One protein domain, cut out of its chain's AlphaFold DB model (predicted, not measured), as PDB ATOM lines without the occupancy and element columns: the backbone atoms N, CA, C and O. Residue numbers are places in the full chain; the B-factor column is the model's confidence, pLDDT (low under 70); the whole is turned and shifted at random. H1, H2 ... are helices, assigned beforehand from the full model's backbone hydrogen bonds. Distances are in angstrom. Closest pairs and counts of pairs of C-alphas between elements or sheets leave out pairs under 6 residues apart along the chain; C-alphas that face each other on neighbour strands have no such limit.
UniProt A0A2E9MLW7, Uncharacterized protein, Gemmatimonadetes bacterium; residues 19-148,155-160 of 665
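Overview. This is residues 19 to 148 and 155 to 160 of the 665 residues of an uncharacterized protein of Gemmatimonadetes bacterium (UniProt A0A2E9MLW7). Five helices, H3 to H7, make a small head of crossed helices, with H7 on the side of the head toward H2; H2 packs across the first part of H7, and beyond H2 a loose loop stretch with the one-turn H1 reaches away, of which residues 22 to 30 stick out. H4 and H6 cross H7, while H3 and H5 make a crossed pair at the far end from H2. The printed part has 136 residues with seven named helices, H1 to H7 in chain order, and no named strand; its class is all helix, though only 66 residues are in named elements, under half. It is only just compact, close to loose, with a radius of gyration of the C-alphas of 16.8 A and spans of 53 by 38 by 27 A.

Along the chain. Find C-alpha 51 at (217.812, 258.306, 302.264); from there H2, the longest helix, residues 51 to 65, runs 21.8 A to C-alpha 65 at (219.106, 280.013, 303.472). Before it comes H1, residues 33 to 36, 5.5 A long. After it look for H3, residues 84 to 89, 10.5 A; H4, residues 94 to 103, 14.7 A; H5, residues 107 to 116, 14.2 A; and H6, residues 119 to 126, 10.1 A. H7, residues 129 to 141, runs 18.4 A and ends at C-alpha 141, (232.619, 255.112, 306.824).

Arrangement. Start at H2, which touches H7 at a steep tilt of 52 degrees, opposite ways; the closest C-alphas, of Val 56 and Gln 130, are 5.5 A apart, and H7 touches H2 with residues 129 to 134 alone. H7 is the hub. With residues 130 to 135 alone it touches H4, about perpendicular at 76 degrees, closest at the C-alphas of Thr 96 and Val 131, 5.1 A. It touches H6 at a steep tilt of 51 degrees, opposite ways, closest at the C-alphas of Leu 123 and Val 132, 5.9 A. H4 touches H6, closest at the C-alphas of Val 99 and Ala 126, 6.9 A. Farther out, H3 touches H5, about perpendicular at 75 degrees, closest at the C-alphas of Pro 84 and Ala 111, 5.1 A. H4 and H5 are close but not clearly touching, and H1 touches no helix. Every O i to N i+4 pair is within hydrogen-bond range in H4, H5 and H6; the count is 10 of 11 in H2, 8 of 9 in H7 and 0 of 2 in H3, where 3 of 3 O i to N i+3 pairs are within range, and H1, with 4 residues, is too short for any O i to N i+4 pair.

Size, cuts and confidence. Without residues 22 to 30, which stand free, the body spans 45 by 34 by 27 A. The links H1 to H2 and H2 to H3 are long. Residues 149 to 154 are not printed, and C-alphas 148 and 155 are 9.4 A apart across the cut; near it, residues 143 to 144 pair antiparallel with residues 158 to 159. Confidence is low, under 70, at residues 19 to 48, 145 to 148 and 155.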
ATOM      1  N   PRO A  19     208.465 256.710 312.080       52.44
ATOM      2  CA  PRO A  19     209.012 255.498 312.688       52.44
ATOM      3  C   PRO A  19     208.126 254.273 312.402       52.44
ATOM      4  O   PRO A  19     206.895 254.349 312.460       52.44
ATOM      5  N   ARG A  20     208.736 253.109 312.137       52.84
ATOM      6  CA  ARG A  20     208.001 251.858 311.873       52.84
ATOM      7  C   ARG A  20     207.575 251.139 313.160       52.84
ATOM      8  O   ARG A  20     208.384 250.460 313.788       52.84
ATOM      9  N   GLY A  21     206.286 251.185 313.516       48.78
ATOM     10  CA  GLY A  21     205.721 250.358 314.598       48.78
ATOM     11  C   GLY A  21     204.260 250.655 314.968       48.78
ATOM     12  O   GLY A  21     203.790 251.781 314.848       48.78
ATOM     13  N   ARG A  22     203.515 249.640 315.445       39.84
ATOM     14  CA  ARG A  22     202.167 249.802 316.036       39.84
ATOM     15  C   ARG A  22     202.285 250.227 317.506       39.84
ATOM     16  O   ARG A  22     202.151 249.404 318.404       39.84
ATOM     17  N   GLY A  23     202.515 251.511 317.741       40.09
ATOM     18  CA  GLY A  23     202.337 252.173 319.036       40.09
ATOM     19  C   GLY A  23     201.577 253.478 318.814       40.09
ATOM     20  O   GLY A  23     201.792 254.132 317.800       40.09
ATOM     21  N   ARG A  24     200.623 253.820 319.691       33.47
ATOM     22  CA  ARG A  24     199.822 255.056 319.579       33.47
ATOM     23  C   ARG A  24     200.731 256.287 319.396       33.47
ATOM     24  O   ARG A  24     201.755 256.346 320.072       33.47
ATOM     25  N   PRO A  25     200.325 257.288 318.590       37.06
ATOM     26  CA  PRO A  25     201.030 258.559 318.507       37.06
ATOM     27  C   PRO A  25     200.793 259.307 319.823       37.06
ATOM     28  O   PRO A  25     199.741 259.912 320.025       37.06
ATOM     29  N   GLN A  26     201.718 259.185 320.773       32.69
ATOM     30  CA  GLN A  26     201.759 260.058 321.940       32.69
ATOM     31  C   GLN A  26     202.865 261.078 321.725       32.69
ATOM     32  O   GLN A  26     204.039 260.743 321.808       32.69
ATOM     33  N   LEU A  27     202.407 262.305 321.478       31.78
ATOM     34  CA  LEU A  27     203.162 263.527 321.247       31.78
ATOM     35  C   LEU A  27     204.036 263.541 319.993       31.78
ATOM     36  O   LEU A  27     204.686 262.571 319.622       31.78
ATOM     37  N   GLU A  28     204.004 264.699 319.348       35.41
ATOM     38  CA  GLU A  28     204.920 265.175 318.324       35.41
ATOM     39  C   GLU A  28     206.368 265.011 318.812       35.41
ATOM     40  O   GLU A  28     206.979 265.938 319.332       35.41
ATOM     41  N   GLN A  29     206.942 263.819 318.665       36.28
ATOM     42  CA  GLN A  29     208.384 263.705 318.520       36.28
ATOM     43  C   GLN A  29     208.687 264.193 317.110       36.28
ATOM     44  O   GLN A  29     208.711 263.423 316.151       36.28
ATOM     45  N   ILE A  30     208.829 265.517 317.005       37.16
ATOM     46  CA  ILE A  30     209.702 266.146 316.020       37.16
ATOM     47  C   ILE A  30     210.967 265.286 316.019       37.16
ATOM     48  O   ILE A  30     211.570 265.074 317.072       37.16
ATOM     49  N   LEU A  31     211.262 264.667 314.877       38.16
ATOM     50  CA  LEU A  31     212.515 263.959 314.677       38.16
ATOM     51  C   LEU A  31     213.616 265.006 314.775       38.16
ATOM     52  O   LEU A  31     213.912 265.691 313.804       38.16
ATOM     53  N   ASP A  32     214.153 265.134 315.980       38.56
ATOM     54  CA  ASP A  32     215.419 265.780 316.264       38.56
ATOM     55  C   ASP A  32     216.432 265.206 315.265       38.56
ATOM     56  O   ASP A  32     216.593 263.980 315.179       38.56
ATOM     57  N   THR A  33     217.089 266.043 314.460       36.22
ATOM     58  CA  THR A  33     218.029 265.579 313.420       36.22
ATOM     59  C   THR A  33     219.197 264.763 313.972       36.22
ATOM     60  O   THR A  33     219.887 264.084 313.209       36.22
ATOM     61  N   HIS A  34     219.327 264.682 315.300       32.16
ATOM     62  CA  HIS A  34     220.015 263.626 316.043       32.16
ATOM     63  C   HIS A  34     219.774 262.184 315.539       32.16
ATOM     64  O   HIS A  34     220.664 261.337 315.675       32.16
ATOM     65  N   SER A  35     218.638 261.870 314.903       33.66
ATOM     66  CA  SER A  35     218.371 260.527 314.352       33.66
ATOM     67  C   SER A  35     219.007 260.240 312.984       33.66
ATOM     68  O   SER A  35     219.156 259.074 312.633       33.66
ATOM     69  N   LEU A  36     219.387 261.271 312.218       34.75
ATOM     70  CA  LEU A  36     220.111 261.138 310.942       34.75
ATOM     71  C   LEU A  36     221.609 260.847 311.154       34.75
ATOM     72  O   LEU A  36     222.360 260.746 310.194       34.75
ATOM     73  N   CYS A  37     222.093 260.815 312.398       39.69
ATOM     74  CA  CYS A  37     223.526 260.977 312.654       39.69
ATOM     75  C   CYS A  37     224.064 260.184 313.855       39.69
ATOM     76  O   CYS A  37     225.186 260.410 314.294       39.69
ATOM     77  N   SER A  38     223.282 259.254 314.395       34.22
ATOM     78  CA  SER A  38     223.733 258.304 315.420       34.22
ATOM     79  C   SER A  38     223.955 256.919 314.801       34.22
ATOM     80  O   SER A  38     223.529 256.672 313.671       34.22
ATOM     81  N   ASP A  39     224.533 255.977 315.561       35.81
ATOM     82  CA  ASP A  39     224.605 254.528 315.250       35.81
ATOM     83  C   ASP A  39     223.216 253.871 315.038       35.81
ATOM     84  O   ASP A  39     223.062 252.646 315.017       35.81
ATOM     85  N   VAL A  40     222.163 254.683 314.950       40.84
ATOM     86  CA  VAL A  40     220.792 254.280 314.721       40.84
ATOM     87  C   VAL A  40     220.696 253.672 313.335       40.84
ATOM     88  O   VAL A  40     220.891 254.318 312.319       40.84
ATOM     89  N   ASP A  41     220.343 252.398 313.326       53.25
ATOM     90  CA  ASP A  41     219.934 251.632 312.160       53.25
ATOM     91  C   ASP A  41     218.817 252.364 311.378       53.25
ATOM     92  O   ASP A  41     217.641 252.357 311.754       53.25
ATOM     93  N   TRP A  42     219.211 253.002 310.270       54.25
ATOM     94  CA  TRP A  42     218.372 253.839 309.399       54.25
ATOM     95  C   TRP A  42     217.213 253.075 308.761       54.25
ATOM     96  O   TRP A  42     216.232 253.673 308.311       54.25
ATOM     97  N   SER A  43     217.293 251.744 308.764       58.50
ATOM     98  CA  SER A  43     216.246 250.868 308.253       58.50
ATOM     99  C   SER A  43     214.961 250.873 309.098       58.50
ATOM    100  O   SER A  43     213.923 250.326 308.696       58.50
ATOM    101  N   ARG A  44     215.007 251.511 310.277       59.84
ATOM    102  CA  ARG A  44     213.883 251.663 311.215       59.84
ATOM    103  C   ARG A  44     212.915 252.792 310.852       59.84
ATOM    104  O   ARG A  44     211.833 252.862 311.441       59.84
ATOM    105  N   PHE A  45     213.271 253.633 309.885       62.25
ATOM    106  CA  PHE A  45     212.477 254.779 309.451       62.25
ATOM    107  C   PHE A  45     211.824 254.538 308.082       62.25
ATOM    108  O   PHE A  45     212.384 253.858 307.224       62.25
ATOM    109  N   ASP A  46     210.623 255.088 307.883       63.06
ATOM    110  CA  ASP A  46     209.999 255.211 306.566       63.06
ATOM    111  C   ASP A  46     210.458 256.511 305.908       63.06
ATOM    112  O   ASP A  46     210.155 257.607 306.394       63.06
ATOM    113  N   TRP A  47     211.179 256.367 304.799       67.94
ATOM    114  CA  TRP A  47     211.703 257.469 304.004       67.94
ATOM    115  C   TRP A  47     210.759 257.775 302.834       67.94
ATOM    116  O   TRP A  47     210.230 256.846 302.222       67.94
ATOM    117  N   PRO A  48     210.539 259.057 302.488       63.88
ATOM    118  CA  PRO A  48     209.740 259.434 301.320       63.88
ATOM    119  C   PRO A  48     210.441 259.138 299.977       63.88
ATOM    120  O   PRO A  48     209.807 259.247 298.932       63.88
ATOM    121  N   GLY A  49     211.728 258.778 300.006       74.81
ATOM    122  CA  GLY A  49     212.570 258.431 298.861       74.81
ATOM    123  C   GLY A  49     213.849 257.727 299.330       74.81
ATOM    124  O   GLY A  49     213.913 257.260 300.468       74.81
ATOM    125  N   ILE A  50     214.893 257.688 298.496       79.00
ATOM    126  CA  ILE A  50     216.200 257.168 298.930       79.00
ATOM    127  C   ILE A  50     216.749 258.072 300.052       79.00
ATOM    128  O   ILE A  50     216.682 259.303 299.926       79.00
ATOM    129  N   PRO A  51     217.321 257.514 301.135       76.50
ATOM    130  CA  PRO A  51     217.812 258.306 302.264       76.50
ATOM    131  C   PRO A  51     218.827 259.387 301.877       76.50
ATOM    132  O   PRO A  51     218.681 260.528 302.310       76.50
ATOM    133  N   ILE A  52     219.799 259.073 301.009       77.56
ATOM    134  CA  ILE A  52     220.810 260.053 300.575       77.56
ATOM    135  C   ILE A  52     220.180 261.222 299.809       77.56
ATOM    136  O   ILE A  52     220.474 262.369 300.114       77.56
ATOM    137  N   GLN A  53     219.232 260.969 298.901       82.38
ATOM    138  CA  GLN A  53     218.530 262.031 298.165       82.38
ATOM    139  C   GLN A  53     217.682 262.904 299.095       82.38
ATOM    140  O   GLN A  53     217.599 264.119 298.924       82.38
ATOM    141  N   THR A  54     217.071 262.291 300.113       78.00
ATOM    142  CA  THR A  54     216.320 263.030 301.133       78.00
ATOM    143  C   THR A  54     217.251 263.940 301.938       78.00
ATOM    144  O   THR A  54     216.912 265.101 302.156       78.00
ATOM    145  N   ALA A  55     218.435 263.450 302.323       77.38
ATOM    146  CA  ALA A  55     219.453 264.247 303.005       77.38
ATOM    147  C   ALA A  55     219.972 265.396 302.122       77.38
ATOM    148  O   ALA A  55     220.042 266.531 302.587       77.38
ATOM    149  N   VAL A  56     220.243 265.133 300.838       82.94
ATOM    150  CA  VAL A  56     220.678 266.148 299.863       82.94
ATOM    151  C   VAL A  56     219.659 267.263 299.713       82.94
ATOM    152  O   VAL A  56     220.039 268.431 299.747       82.94
ATOM    153  N   ARG A  57     218.368 266.935 299.604       82.75
ATOM    154  CA  ARG A  57     217.309 267.948 299.521       82.75
ATOM    155  C   ARG A  57     217.330 268.877 300.735       82.75
ATOM    156  O   ARG A  57     217.338 270.090 300.578       82.75
ATOM    157  N   VAL A  58     217.384 268.304 301.935       77.31
ATOM    158  CA  VAL A  58     217.347 269.059 303.200       77.31
ATOM    159  C   VAL A  58     218.585 269.931 303.365       77.31
ATOM    160  O   VAL A  58     218.489 271.067 303.823       77.31
ATOM    161  N   PHE A  59     219.745 269.405 302.983       80.00
ATOM    162  CA  PHE A  59     221.003 270.135 303.022       80.00
ATOM    163  C   PHE A  59     221.026 271.279 302.002       80.00
ATOM    164  O   PHE A  59     221.414 272.390 302.343       80.00
ATOM    165  N   SER A  60     220.511 271.047 300.793       84.12
ATOM    166  CA  SER A  60     220.378 272.086 299.761       84.12
ATOM    167  C   SER A  60     219.428 273.205 300.199       84.12
ATOM    168  O   SER A  60     219.712 274.377 299.975       84.12
ATOM    169  N   GLU A  61     218.319 272.861 300.865       82.38
ATOM    170  CA  GLU A  61     217.399 273.841 301.456       82.38
ATOM    171  C   GLU A  61     218.081 274.698 302.534       82.38
ATOM    172  O   GLU A  61     217.818 275.895 302.603       82.38
ATOM    173  N   HIS A  62     218.972 274.116 303.347       78.38
ATOM    174  CA  HIS A  62     219.740 274.873 304.343       78.38
ATOM    175  C   HIS A  62     220.772 275.794 303.690       78.38
ATOM    176  O   HIS A  62     220.804 276.973 304.030       78.38
ATOM    177  N   ILE A  63     221.546 275.300 302.717       81.50
ATOM    178  CA  ILE A  63     222.539 276.109 301.985       81.50
ATOM    179  C   ILE A  63     221.872 277.293 301.268       81.50
ATOM    180  O   ILE A  63     222.428 278.384 301.197       81.50
ATOM    181  N   ALA A  64     220.647 277.119 300.764       83.25
ATOM    182  CA  ALA A  64     219.901 278.208 300.134       83.25
ATOM    183  C   ALA A  64     219.522 279.341 301.113       83.25
ATOM    184  O   ALA A  64     219.299 280.473 300.680       83.25
ATOM    185  N   VAL A  65     219.417 279.040 302.411       82.94
ATOM    186  CA  VAL A  65     219.106 280.013 303.472       82.94
ATOM    187  C   VAL A  65     220.383 280.617 304.058       82.94
ATOM    188  O   VAL A  65     220.420 281.823 304.305       82.94
ATOM    189  N   ASP A  66     221.410 279.795 304.256       80.12
ATOM    190  CA  ASP A  66     222.728 280.169 304.762       80.12
ATOM    191  C   ASP A  66     223.813 279.503 303.893       80.12
ATOM    192  O   ASP A  66     224.034 278.301 304.040       80.12
ATOM    193  N   PRO A  67     224.449 280.239 302.957       77.81
ATOM    194  CA  PRO A  67     225.391 279.670 301.987       77.81
ATOM    195  C   PRO A  67     226.696 279.126 302.579       77.81
ATOM    196  O   PRO A  67     227.346 278.302 301.940       77.81
ATOM    197  N   GLU A  68     227.085 279.569 303.777       77.69
ATOM    198  CA  GLU A  68     228.317 279.143 304.457       77.69
ATOM    199  C   GLU A  68     228.001 278.719 305.895       77.69
ATOM    200  O   GLU A  68     228.452 279.353 306.850       77.69
ATOM    201  N   PRO A  69     227.191 277.665 306.083       73.69
ATOM    202  CA  PRO A  69     226.707 277.351 307.407       73.69
ATOM    203  C   PRO A  69     227.847 276.781 308.256       73.69
ATOM    204  O   PRO A  69     228.482 275.797 307.875       73.69
ATOM    205  N   ASP A  70     228.062 277.354 309.443       72.69
ATOM    206  CA  ASP A  70     229.186 277.033 310.345       72.69
ATOM    207  C   ASP A  70     229.375 275.520 310.601       72.69
ATOM    208  O   ASP A  70     230.480 275.051 310.861       72.69
ATOM    209  N   PHE A  71     228.303 274.720 310.521       72.25
ATOM    210  CA  PHE A  71     228.367 273.276 310.760       72.25
ATOM    211  C   PHE A  71     229.076 272.477 309.650       72.25
ATOM    212  O   PHE A  71     229.420 271.318 309.885       72.25
ATOM    213  N   VAL A  72     229.293 273.051 308.457       76.94
ATOM    214  CA  VAL A  72     230.047 272.399 307.365       76.94
ATOM    215  C   VAL A  72     231.545 272.706 307.397       76.94
ATOM    216  O   VAL A  72     232.308 272.076 306.661       76.94
ATOM    217  N   ASP A  73     231.995 273.589 308.294       81.75
ATOM    218  CA  ASP A  73     233.413 273.867 308.564       81.75
ATOM    219  C   ASP A  73     234.046 272.753 309.425       81.75
ATOM    220  O   ASP A  73     234.608 272.948 310.503       81.75
ATOM    221  N   VAL A  74     233.866 271.511 308.977       78.75
ATOM    222  CA  VAL A  74     234.321 270.295 309.649       78.75
ATOM    223  C   VAL A  74     235.232 269.539 308.686       78.75
ATOM    224  O   VAL A  74     234.872 269.394 307.512       78.75
ATOM    225  N   PRO A  75     236.382 269.008 309.148       84.19
ATOM    226  CA  PRO A  75     237.292 268.248 308.296       84.19
ATOM    227  C   PRO A  75     236.582 267.083 307.601       84.19
ATOM    228  O   PRO A  75     235.839 266.344 308.250       84.19
ATOM    229  N   LEU A  76     236.824 266.858 306.309       86.50
ATOM    230  CA  LEU A  76     236.224 265.723 305.592       86.50
ATOM    231  C   LEU A  76     236.720 264.394 306.173       86.50
ATOM    232  O   LEU A  76     235.919 263.529 306.547       86.50
ATOM    233  N   LEU A  77     238.035 264.278 306.357       85.56
ATOM    234  CA  LEU A  77     238.684 263.193 307.083       85.56
ATOM    235  C   LEU A  77     239.386 263.718 308.344       85.56
ATOM    236  O   LEU A  77     239.853 264.854 308.374       85.56
ATOM    237  N   PRO A  78     239.536 262.887 309.390       80.62
ATOM    238  CA  PRO A  78     240.251 263.272 310.609       80.62
ATOM    239  C   PRO A  78     241.781 263.374 310.428       80.62
ATOM    240  O   PRO A  78     242.504 263.606 311.396       80.62
ATOM    241  N   GLY A  79     242.298 263.156 309.215       86.44
ATOM    242  CA  GLY A  79     243.721 263.187 308.889       86.44
ATOM    243  C   GLY A  79     244.013 262.633 307.494       86.44
ATOM    244  O   GLY A  79     243.108 262.307 306.730       86.44
ATOM    245  N   ARG A  80     245.302 262.496 307.170       89.75
ATOM    246  CA  ARG A  80     245.763 262.007 305.861       89.75
ATOM    247  C   ARG A  80     245.700 260.486 305.753       89.75
ATOM    248  O   ARG A  80     245.979 259.773 306.723       89.75
ATOM    249  N   LEU A  81     245.407 259.996 304.550       88.44
ATOM    250  CA  LEU A  81     245.510 258.576 304.218       88.44
ATOM    251  C   LEU A  81     246.977 258.128 304.229       88.44
ATOM    252  O   LEU A  81     247.869 258.844 303.782       88.44
ATOM    253  N   ARG A  82     247.228 256.915 304.725       88.50
ATOM    254  CA  ARG A  82     248.555 256.287 304.709       88.50
ATOM    255  C   ARG A  82     249.025 255.978 303.285       88.50
ATOM    256  O   ARG A  82     250.213 256.083 303.000       88.50
ATOM    257  N   ASP A  83     248.096 255.555 302.434       89.62
ATOM    258  CA  ASP A  83     248.299 255.335 301.005       89.62
ATOM    259  C   ASP A  83     247.274 256.182 300.241       89.62
ATOM    260  O   ASP A  83     246.095 255.815 300.226       89.62
ATOM    261  N   PRO A  84     247.677 257.309 299.631       90.31
ATOM    262  CA  PRO A  84     246.774 258.172 298.874       90.31
ATOM    263  C   PRO A  84     245.967 257.422 297.807       90.31
ATOM    264  O   PRO A  84     244.772 257.651 297.668       90.31
ATOM    265  N   ARG A  85     246.568 256.434 297.132       90.31
ATOM    266  CA  ARG A  85     245.923 255.679 296.042       90.31
ATOM    267  C   ARG A  85     244.799 254.769 296.516       90.31
ATOM    268  O   ARG A  85     243.970 254.332 295.723       90.31
ATOM    269  N   SER A  86     244.745 254.480 297.816       90.31
ATOM    270  CA  SER A  86     243.657 253.688 298.391       90.31
ATOM    271  C   SER A  86     242.303 254.404 298.324       90.31
ATOM    272  O   SER A  86     241.270 253.738 298.409       90.31
ATOM    273  N   ILE A  87     242.279 255.723 298.081       91.06
ATOM    274  CA  ILE A  87     241.041 256.490 297.906       91.06
ATOM    275  C   ILE A  87     240.181 255.988 296.741       91.06
ATOM    276  O   ILE A  87     238.959 255.953 296.866       91.06
ATOM    277  N   ALA A  88     240.807 255.477 295.675       89.56
ATOM    278  CA  ALA A  88     240.127 254.896 294.517       89.56
ATOM    279  C   ALA A  88     239.291 253.648 294.862       89.56
ATOM    280  O   ALA A  88     238.506 253.164 294.046       89.56
ATOM    281  N   THR A  89     239.465 253.091 296.066       88.56
ATOM    282  CA  THR A  89     238.685 251.945 296.549       88.56
ATOM    283  C   THR A  89     237.450 252.346 297.358       88.56
ATOM    284  O   THR A  89     236.613 251.482 297.629       88.56
ATOM    285  N   ILE A  90     237.305 253.628 297.717       89.19
ATOM    286  CA  ILE A  90     236.143 254.135 298.450       89.19
ATOM    287  C   ILE A  90     234.936 254.218 297.496       89.19
ATOM    288  O   ILE A  90     235.011 254.876 296.454       89.19
ATOM    289  N   PRO A  91     233.798 253.581 297.830       90.94
ATOM    290  CA  PRO A  91     232.658 253.470 296.928       90.94
ATOM    291  C   PRO A  91     231.744 254.700 296.997       90.94
ATOM    292  O   PRO A  91     230.587 254.601 297.423       90.94
ATOM    293  N   PHE A  92     232.248 255.868 296.593       90.81
ATOM    294  CA  PHE A  92     231.401 257.042 296.350       90.81
ATOM    295  C   PHE A  92     230.359 256.753 295.260       90.81
ATOM    296  O   PHE A  92     230.491 255.793 294.486       90.81
ATOM    297  N   LEU A  93     229.301 257.561 295.218       90.62
ATOM    298  CA  LEU A  93     228.347 257.553 294.113       90.62
ATOM    299  C   LEU A  93     229.077 257.793 292.783       90.62
ATOM    300  O   LEU A  93     230.100 258.480 292.748       90.62
ATOM    301  N   THR A  94     228.575 257.206 291.699       90.31
ATOM    302  CA  THR A  94     229.178 257.371 290.366       90.31
ATOM    303  C   THR A  94     229.198 258.847 289.962       90.31
ATOM    304  O   THR A  94     230.241 259.349 289.562       90.31
ATOM    305  N   GLU A  95     228.107 259.566 290.217       89.38
ATOM    306  CA  GLU A  95     227.970 261.003 289.960       89.38
ATOM    307  C   GLU A  95     228.919 261.836 290.840       89.38
ATOM    308  O   GLU A  95     229.412 262.885 290.432       89.38
ATOM    309  N   THR A  96     229.220 261.363 292.057       91.38
ATOM    310  CA  THR A  96     230.213 262.010 292.927       91.38
ATOM    311  C   THR A  96     231.617 261.869 292.344       91.38
ATOM    312  O   THR A  96     232.362 262.845 292.319       91.38
ATOM    313  N   TRP A  97     231.976 260.680 291.852       92.19
ATOM    314  CA  TRP A  97     233.267 260.458 291.195       92.19
ATOM    315  C   TRP A  97     233.440 261.323 289.948       92.19
ATOM    316  O   TRP A  97     234.506 261.895 289.777       92.19
ATOM    317  N   GLU A  98     232.403 261.469 289.123       90.00
ATOM    318  CA  GLU A  98     232.448 262.316 287.923       90.00
ATOM    319  C   GLU A  98     232.796 263.774 288.254       90.00
ATOM    320  O   GLU A  98     233.660 264.368 287.609       90.00
ATOM    321  N   VAL A  99     232.179 264.338 289.298       90.94
ATOM    322  CA  VAL A  99     232.493 265.703 289.740       90.94
ATOM    323  C   VAL A  99     233.901 265.777 290.325       90.94
ATOM    324  O   VAL A  99     234.658 266.667 289.946       90.94
ATOM    325  N   LEU A 100     234.279 264.845 291.209       91.88
ATOM    326  CA  LEU A 100     235.604 264.836 291.842       91.88
ATOM    327  C   LEU A 100     236.736 264.704 290.812       91.88
ATOM    328  O   LEU A 100     237.680 265.488 290.872       91.88
ATOM    329  N   ASP A 101     236.610 263.795 289.843       90.19
ATOM    330  CA  ASP A 101     237.593 263.586 288.767       90.19
ATOM    331  C   ASP A 101     237.707 264.827 287.851       90.19
ATOM    332  O   ASP A 101     238.749 265.056 287.234       90.19
ATOM    333  N   SER A 102     236.659 265.662 287.770       90.31
ATOM    334  CA  SER A 102     236.673 266.903 286.977       90.31
ATOM    335  C   SER A 102     237.383 268.077 287.665       90.31
ATOM    336  O   SER A 102     237.961 268.927 286.986       90.31
ATOM    337  N   ILE A 103     237.353 268.130 289.002       92.38
ATOM    338  CA  ILE A 103     237.921 269.232 289.799       92.38
ATOM    339  C   ILE A 103     239.291 268.890 290.397       92.38
ATOM    340  O   ILE A 103     240.078 269.796 290.679       92.38
ATOM    341  N   LEU A 104     239.595 267.601 290.583       92.25
ATOM    342  CA  LEU A 104     240.841 267.105 291.166       92.25
ATOM    343  C   LEU A 104     241.498 266.110 290.192       92.25
ATOM    344  O   LEU A 104     240.936 265.052 289.922       92.25
ATOM    345  N   PRO A 105     242.691 266.419 289.654       86.25
ATOM    346  CA  PRO A 105     243.227 265.717 288.486       86.25
ATOM    347  C   PRO A 105     243.825 264.335 288.786       86.25
ATOM    348  O   PRO A 105     244.187 263.616 287.851       86.25
ATOM    349  N   SER A 106     243.985 263.955 290.058       92.50
ATOM    350  CA  SER A 106     244.520 262.646 290.433       92.50
ATOM    351  C   SER A 106     243.996 262.137 291.779       92.50
ATOM    352  O   SER A 106     243.627 262.918 292.657       92.50
ATOM    353  N   ASP A 107     244.062 260.814 291.975       91.88
ATOM    354  CA  ASP A 107     243.781 260.160 293.263       91.88
ATOM    355  C   ASP A 107     244.645 260.730 294.404       91.88
ATOM    356  O   ASP A 107     244.206 260.805 295.552       91.88
ATOM    357  N   GLU A 108     245.886 261.129 294.106       93.12
ATOM    358  CA  GLU A 108     246.811 261.689 295.095       93.12
ATOM    359  C   GLU A 108     246.358 263.092 295.537       93.12
ATOM    360  O   GLU A 108     246.355 263.377 296.738       93.12
ATOM    361  N   ASP A 109     245.890 263.921 294.599       93.19
ATOM    362  CA  ASP A 109     245.334 265.248 294.888       93.19
ATOM    363  C   ASP A 109     244.019 265.149 295.661       93.19
ATOM    364  O   ASP A 109     243.814 265.875 296.635       93.19
ATOM    365  N   LEU A 110     243.149 264.208 295.282       94.38
ATOM    366  CA  LEU A 110     241.901 263.957 295.994       94.38
ATOM    367  C   LEU A 110     242.161 263.497 297.433       94.38
ATOM    368  O   LEU A 110     241.541 264.004 298.368       94.38
ATOM    369  N   ALA A 111     243.099 262.574 297.640       93.12
ATOM    370  CA  ALA A 111     243.449 262.101 298.975       93.12
ATOM    371  C   ALA A 111     244.058 263.202 299.855       93.12
ATOM    372  O   ALA A 111     243.753 263.268 301.051       93.12
ATOM    373  N   GLU A 112     244.898 264.066 299.282       93.31
ATOM    374  CA  GLU A 112     245.450 265.221 299.989       93.31
ATOM    375  C   GLU A 112     244.352 266.234 300.332       93.31
ATOM    376  O   GLU A 112     244.268 266.672 301.483       93.31
ATOM    377  N   PHE A 113     243.466 266.547 299.380       94.62
ATOM    378  CA  PHE A 113     242.340 267.455 299.584       94.62
ATOM    379  C   PHE A 113     241.417 266.952 300.699       94.62
ATOM    380  O   PHE A 113     241.204 267.667 301.679       94.62
ATOM    381  N   LEU A 114     240.951 265.696 300.636       92.06
ATOM    382  CA  LEU A 114     240.088 265.118 301.677       92.06
ATOM    383  C   LEU A 114     240.773 265.039 303.050       92.06
ATOM    384  O   LEU A 114     240.101 265.111 304.078       92.06
ATOM    385  N   GLY A 115     242.098 264.869 303.080       90.25
ATOM    386  CA  GLY A 115     242.882 264.770 304.312       90.25
ATOM    387  C   GLY A 115     243.230 266.108 304.970       90.25
ATOM    388  O   GLY A 115     243.742 266.100 306.093       90.25
ATOM    389  N   THR A 116     243.011 267.234 304.285       91.31
ATOM    390  CA  THR A 116     243.425 268.576 304.741       91.31
ATOM    391  C   THR A 116     242.328 269.635 304.692       91.31
ATOM    392  O   THR A 116     242.499 270.678 305.320       91.31
ATOM    393  N   SER A 117     241.216 269.359 304.011       93.25
ATOM    394  CA  SER A 117     240.142 270.324 303.762       93.25
ATOM    395  C   SER A 117     238.862 269.982 304.524       93.25
ATOM    396  O   SER A 117     238.676 268.880 305.060       93.25
ATOM    397  N   THR A 118     237.966 270.955 304.565       90.88
ATOM    398  CA  THR A 118     236.646 270.869 305.185       90.88
ATOM    399  C   THR A 118     235.563 270.604 304.144       90.88
ATOM    400  O   THR A 118     235.796 270.645 302.934       90.88
ATOM    401  N   ALA A 119     234.351 270.302 304.600       87.56
ATOM    402  CA  ALA A 119     233.224 270.197 303.683       87.56
ATOM    403  C   ALA A 119     232.780 271.538 303.099       87.56
ATOM    404  O   ALA A 119     232.239 271.535 301.996       87.56
ATOM    405  N   LEU A 120     233.039 272.655 303.786       88.62
ATOM    406  CA  LEU A 120     232.862 273.987 303.217       88.62
ATOM    407  C   LEU A 120     233.782 274.188 302.007       88.62
ATOM    408  O   LEU A 120     233.306 274.596 300.951       88.62
ATOM    409  N   ASP A 121     235.057 273.802 302.119       93.00
ATOM    410  CA  ASP A 121     236.006 273.879 300.999       93.00
ATOM    411  C   ASP A 121     235.534 273.032 299.806       93.00
ATOM    412  O   ASP A 121     235.592 273.467 298.656       93.00
ATOM    413  N   LEU A 122     235.025 271.820 300.066       92.56
ATOM    414  CA  LEU A 122     234.476 270.957 299.014       92.56
ATOM    415  C   LEU A 122     233.197 271.535 298.402       92.56
ATOM    416  O   LEU A 122     233.001 271.405 297.197       92.56
ATOM    417  N   LEU A 123     232.339 272.171 299.201       90.56
ATOM    418  CA  LEU A 123     231.135 272.831 298.704       90.56
ATOM    419  C   LEU A 123     231.497 273.990 297.776       90.56
ATOM    420  O   LEU A 123     230.942 274.080 296.688       90.56
ATOM    421  N   GLN A 124     232.461 274.823 298.169       90.62
ATOM    422  CA  GLN A 124     232.946 275.936 297.353       90.62
ATOM    423  C   GLN A 124     233.638 275.461 296.067       90.62
ATOM    424  O   GLN A 124     233.546 276.132 295.041       90.62
ATOM    425  N   LEU A 125     234.327 274.314 296.110       92.25
ATOM    426  CA  LEU A 125     235.030 273.762 294.951       92.25
ATOM    427  C   LEU A 125     234.093 273.049 293.965       92.25
ATOM    428  O   LEU A 125     234.240 273.212 292.758       92.25
ATOM    429  N   ALA A 126     233.169 272.230 294.471       90.50
ATOM    430  CA  ALA A 126     232.310 271.374 293.654       90.50
ATOM    431  C   ALA A 126     230.958 272.015 293.304       90.50
ATOM    432  O   ALA A 126     230.278 271.510 292.414       90.50
ATOM    433  N   ASP A 127     230.536 273.052 294.041       89.69
ATOM    434  CA  ASP A 127     229.211 273.692 293.960       89.69
ATOM    435  C   ASP A 127     228.051 272.674 293.923       89.69
ATOM    436  O   ASP A 127     227.048 272.817 293.225       89.69
ATOM    437  N   CYS A 128     228.222 271.563 294.649       90.00
ATOM    438  CA  CYS A 128     227.319 270.421 294.585       90.00
ATOM    439  C   CYS A 128     227.070 269.835 295.985       90.00
ATOM    440  O   CYS A 128     227.886 269.062 296.502       90.00
ATOM    441  N   PRO A 129     225.908 270.130 296.601       87.88
ATOM    442  CA  PRO A 129     225.541 269.612 297.922       87.88
ATOM    443  C   PRO A 129     225.539 268.075 298.010       87.88
ATOM    444  O   PRO A 129     225.812 267.510 299.070       87.88
ATOM    445  N   GLN A 130     225.255 267.382 296.898       88.56
ATOM    446  CA  GLN A 130     225.287 265.918 296.830       88.56
ATOM    447  C   GLN A 130     226.697 265.358 297.005       88.56
ATOM    448  O   GLN A 130     226.880 264.428 297.792       88.56
ATOM    449  N   VAL A 131     227.678 265.938 296.310       90.62
ATOM    450  CA  VAL A 131     229.091 265.541 296.403       90.62
ATOM    451  C   VAL A 131     229.575 265.709 297.835       90.62
ATOM    452  O   VAL A 131     230.133 264.783 298.420       90.62
ATOM    453  N   VAL A 132     229.279 266.860 298.436       89.19
ATOM    454  CA  VAL A 132     229.673 267.193 299.808       89.19
ATOM    455  C   VAL A 132     229.139 266.172 300.813       89.19
ATOM    456  O   VAL A 132     229.905 265.625 301.611       89.19
ATOM    457  N   LEU A 133     227.841 265.863 300.752       85.94
ATOM    458  CA  LEU A 133     227.228 264.891 301.657       85.94
ATOM    459  C   LEU A 133     227.724 263.466 301.427       85.94
ATOM    460  O   LEU A 133     228.018 262.762 302.393       85.94
ATOM    461  N   ASP A 134     227.809 263.017 300.174       87.75
ATOM    462  CA  ASP A 134     228.258 261.656 299.886       87.75
ATOM    463  C   ASP A 134     229.719 261.456 300.299       87.75
ATOM    464  O   ASP A 134     230.030 260.428 300.903       87.75
ATOM    465  N   VAL A 135     230.594 262.444 300.083       89.12
ATOM    466  CA  VAL A 135     231.984 262.395 300.558       89.12
ATOM    467  C   VAL A 135     232.037 262.373 302.084       89.12
ATOM    468  O   VAL A 135     232.665 261.476 302.653       89.12
ATOM    469  N   ALA A 136     231.347 263.295 302.762       83.81
ATOM    470  CA  ALA A 136     231.363 263.390 304.224       83.81
ATOM    471  C   ALA A 136     230.855 262.108 304.910       83.81
ATOM    472  O   ALA A 136     231.383 261.701 305.949       83.81
ATOM    473  N   ILE A 137     229.854 261.445 304.323       79.56
ATOM    474  CA  ILE A 137     229.281 260.200 304.846       79.56
ATOM    475  C   ILE A 137     230.146 258.996 304.474       79.56
ATOM    476  O   ILE A 137     230.456 258.167 305.335       79.56
ATOM    477  N   THR A 138     230.486 258.860 303.193       84.38
ATOM    478  CA  THR A 138     231.082 257.638 302.651       84.38
ATOM    479  C   THR A 138     232.558 257.553 302.994       84.38
ATOM    480  O   THR A 138     232.987 256.508 303.477       84.38
ATOM    481  N   ALA A 139     233.334 258.630 302.835       84.50
ATOM    482  CA  ALA A 139     234.776 258.589 303.079       84.50
ATOM    483  C   ALA A 139     235.074 258.160 304.521       84.50
ATOM    484  O   ALA A 139     235.826 257.218 304.758       84.50
ATOM    485  N   ARG A 140     234.391 258.772 305.494       80.06
ATOM    486  CA  ARG A 140     234.542 258.443 306.919       80.06
ATOM    487  C   ARG A 140     234.095 257.026 307.273       80.06
ATOM    488  O   ARG A 140     234.646 256.431 308.187       80.06
ATOM    489  N   SER A 141     233.100 256.478 306.576       79.62
ATOM    490  CA  SER A 141     232.619 255.112 306.824       79.62
ATOM    491  C   SER A 141     233.532 254.017 306.273       79.62
ATOM    492  O   SER A 141     233.327 252.852 306.602       79.62
ATOM    493  N   TRP A 142     234.525 254.377 305.460       82.31
ATOM    494  CA  TRP A 142     235.465 253.444 304.837       82.31
ATOM    495  C   TRP A 142     236.907 253.656 305.291       82.31
ATOM    496  O   TRP A 142     237.818 253.064 304.717       82.31
ATOM    497  N   VAL A 143     237.132 254.486 306.307       82.69
ATOM    498  CA  VAL A 143     238.465 254.859 306.768       82.69
ATOM    499  C   VAL A 143     238.589 254.614 308.269       82.69
ATOM    500  O   VAL A 143     237.855 255.196 309.062       82.69
ATOM    501  N   ASP A 144     239.562 253.792 308.655       79.69
ATOM    502  CA  ASP A 144     239.847 253.446 310.045       79.69
ATOM    503  C   ASP A 144     241.117 254.137 310.559       79.69
ATOM    504  O   ASP A 144     242.106 254.324 309.838       79.69
ATOM    505  N   VAL A 145     241.119 254.454 311.858       67.06
ATOM    506  CA  VAL A 145     242.337 254.814 312.594       67.06
ATOM    507  C   VAL A 145     242.962 253.515 313.112       67.06
ATOM    508  O   VAL A 145     242.386 252.886 314.003       67.06
ATOM    509  N   PRO A 146     244.121 253.070 312.592       64.69
ATOM    510  CA  PRO A 146     244.735 251.838 313.070       64.69
ATOM    511  C   PRO A 146     245.063 251.954 314.563       64.69
ATOM    512  O   PRO A 146     245.666 252.935 315.004       64.69
ATOM    513  N   ALA A 147     244.681 250.938 315.344       54.50
ATOM    514  CA  ALA A 147     245.043 250.854 316.754       54.50
ATOM    515  C   ALA A 147     246.569 250.948 316.883       54.50
ATOM    516  O   ALA A 147     247.298 250.174 316.257       54.50
ATOM    517  N   ALA A 148     247.055 251.915 317.664       51.53
ATOM    518  CA  ALA A 148     248.481 252.122 317.853       51.53
ATOM    519  C   ALA A 148     249.126 250.827 318.374       51.53
ATOM    520  O   ALA A 148     248.886 250.411 319.511       51.53
ATOM    521  N   SER A 155     250.802 256.597 311.751       62.75
ATOM    522  CA  SER A 155     251.262 257.486 310.673       62.75
ATOM    523  C   SER A 155     250.274 257.612 309.504       62.75
ATOM    524  O   SER A 155     250.706 257.659 308.354       62.75
ATOM    525  N   GLY A 156     248.965 257.613 309.767       75.56
ATOM    526  CA  GLY A 156     247.942 257.831 308.737       75.56
ATOM    527  C   GLY A 156     246.726 256.918 308.854       75.56
ATOM    528  O   GLY A 156     246.769 255.866 309.493       75.56
ATOM    529  N   LEU A 157     245.643 257.349 308.218       83.81
ATOM    530  CA  LEU A 157     244.384 256.626 308.129       83.81
ATOM    531  C   LEU A 157     244.464 255.476 307.113       83.81
ATOM    532  O   LEU A 157     245.182 255.577 306.115       83.81
ATOM    533  N   VAL A 158     243.734 254.385 307.349       87.31
ATOM    534  CA  VAL A 158     243.727 253.205 306.466       87.31
ATOM    535  C   VAL A 158     242.339 253.023 305.867       87.31
ATOM    536  O   VAL A 158     241.363 252.945 306.604       87.31
ATOM    537  N   VAL A 159     242.256 252.927 304.540       84.75
ATOM    538  CA  VAL A 159     240.999 252.625 303.846       84.75
ATOM    539  C   VAL A 159     240.681 251.133 303.983       84.75
ATOM    540  O   VAL A 159     241.525 250.275 303.706       84.75
ATOM    541  N   ALA A 160     239.463 250.817 304.414       81.44
ATOM    542  CA  ALA A 160     238.947 249.459 304.447       81.44
ATOM    543  C   ALA A 160     238.736 248.949 303.015       81.44
ATOM    544  O   ALA A 160     238.085 249.599 302.203       81.44
TER     545      ALA A 160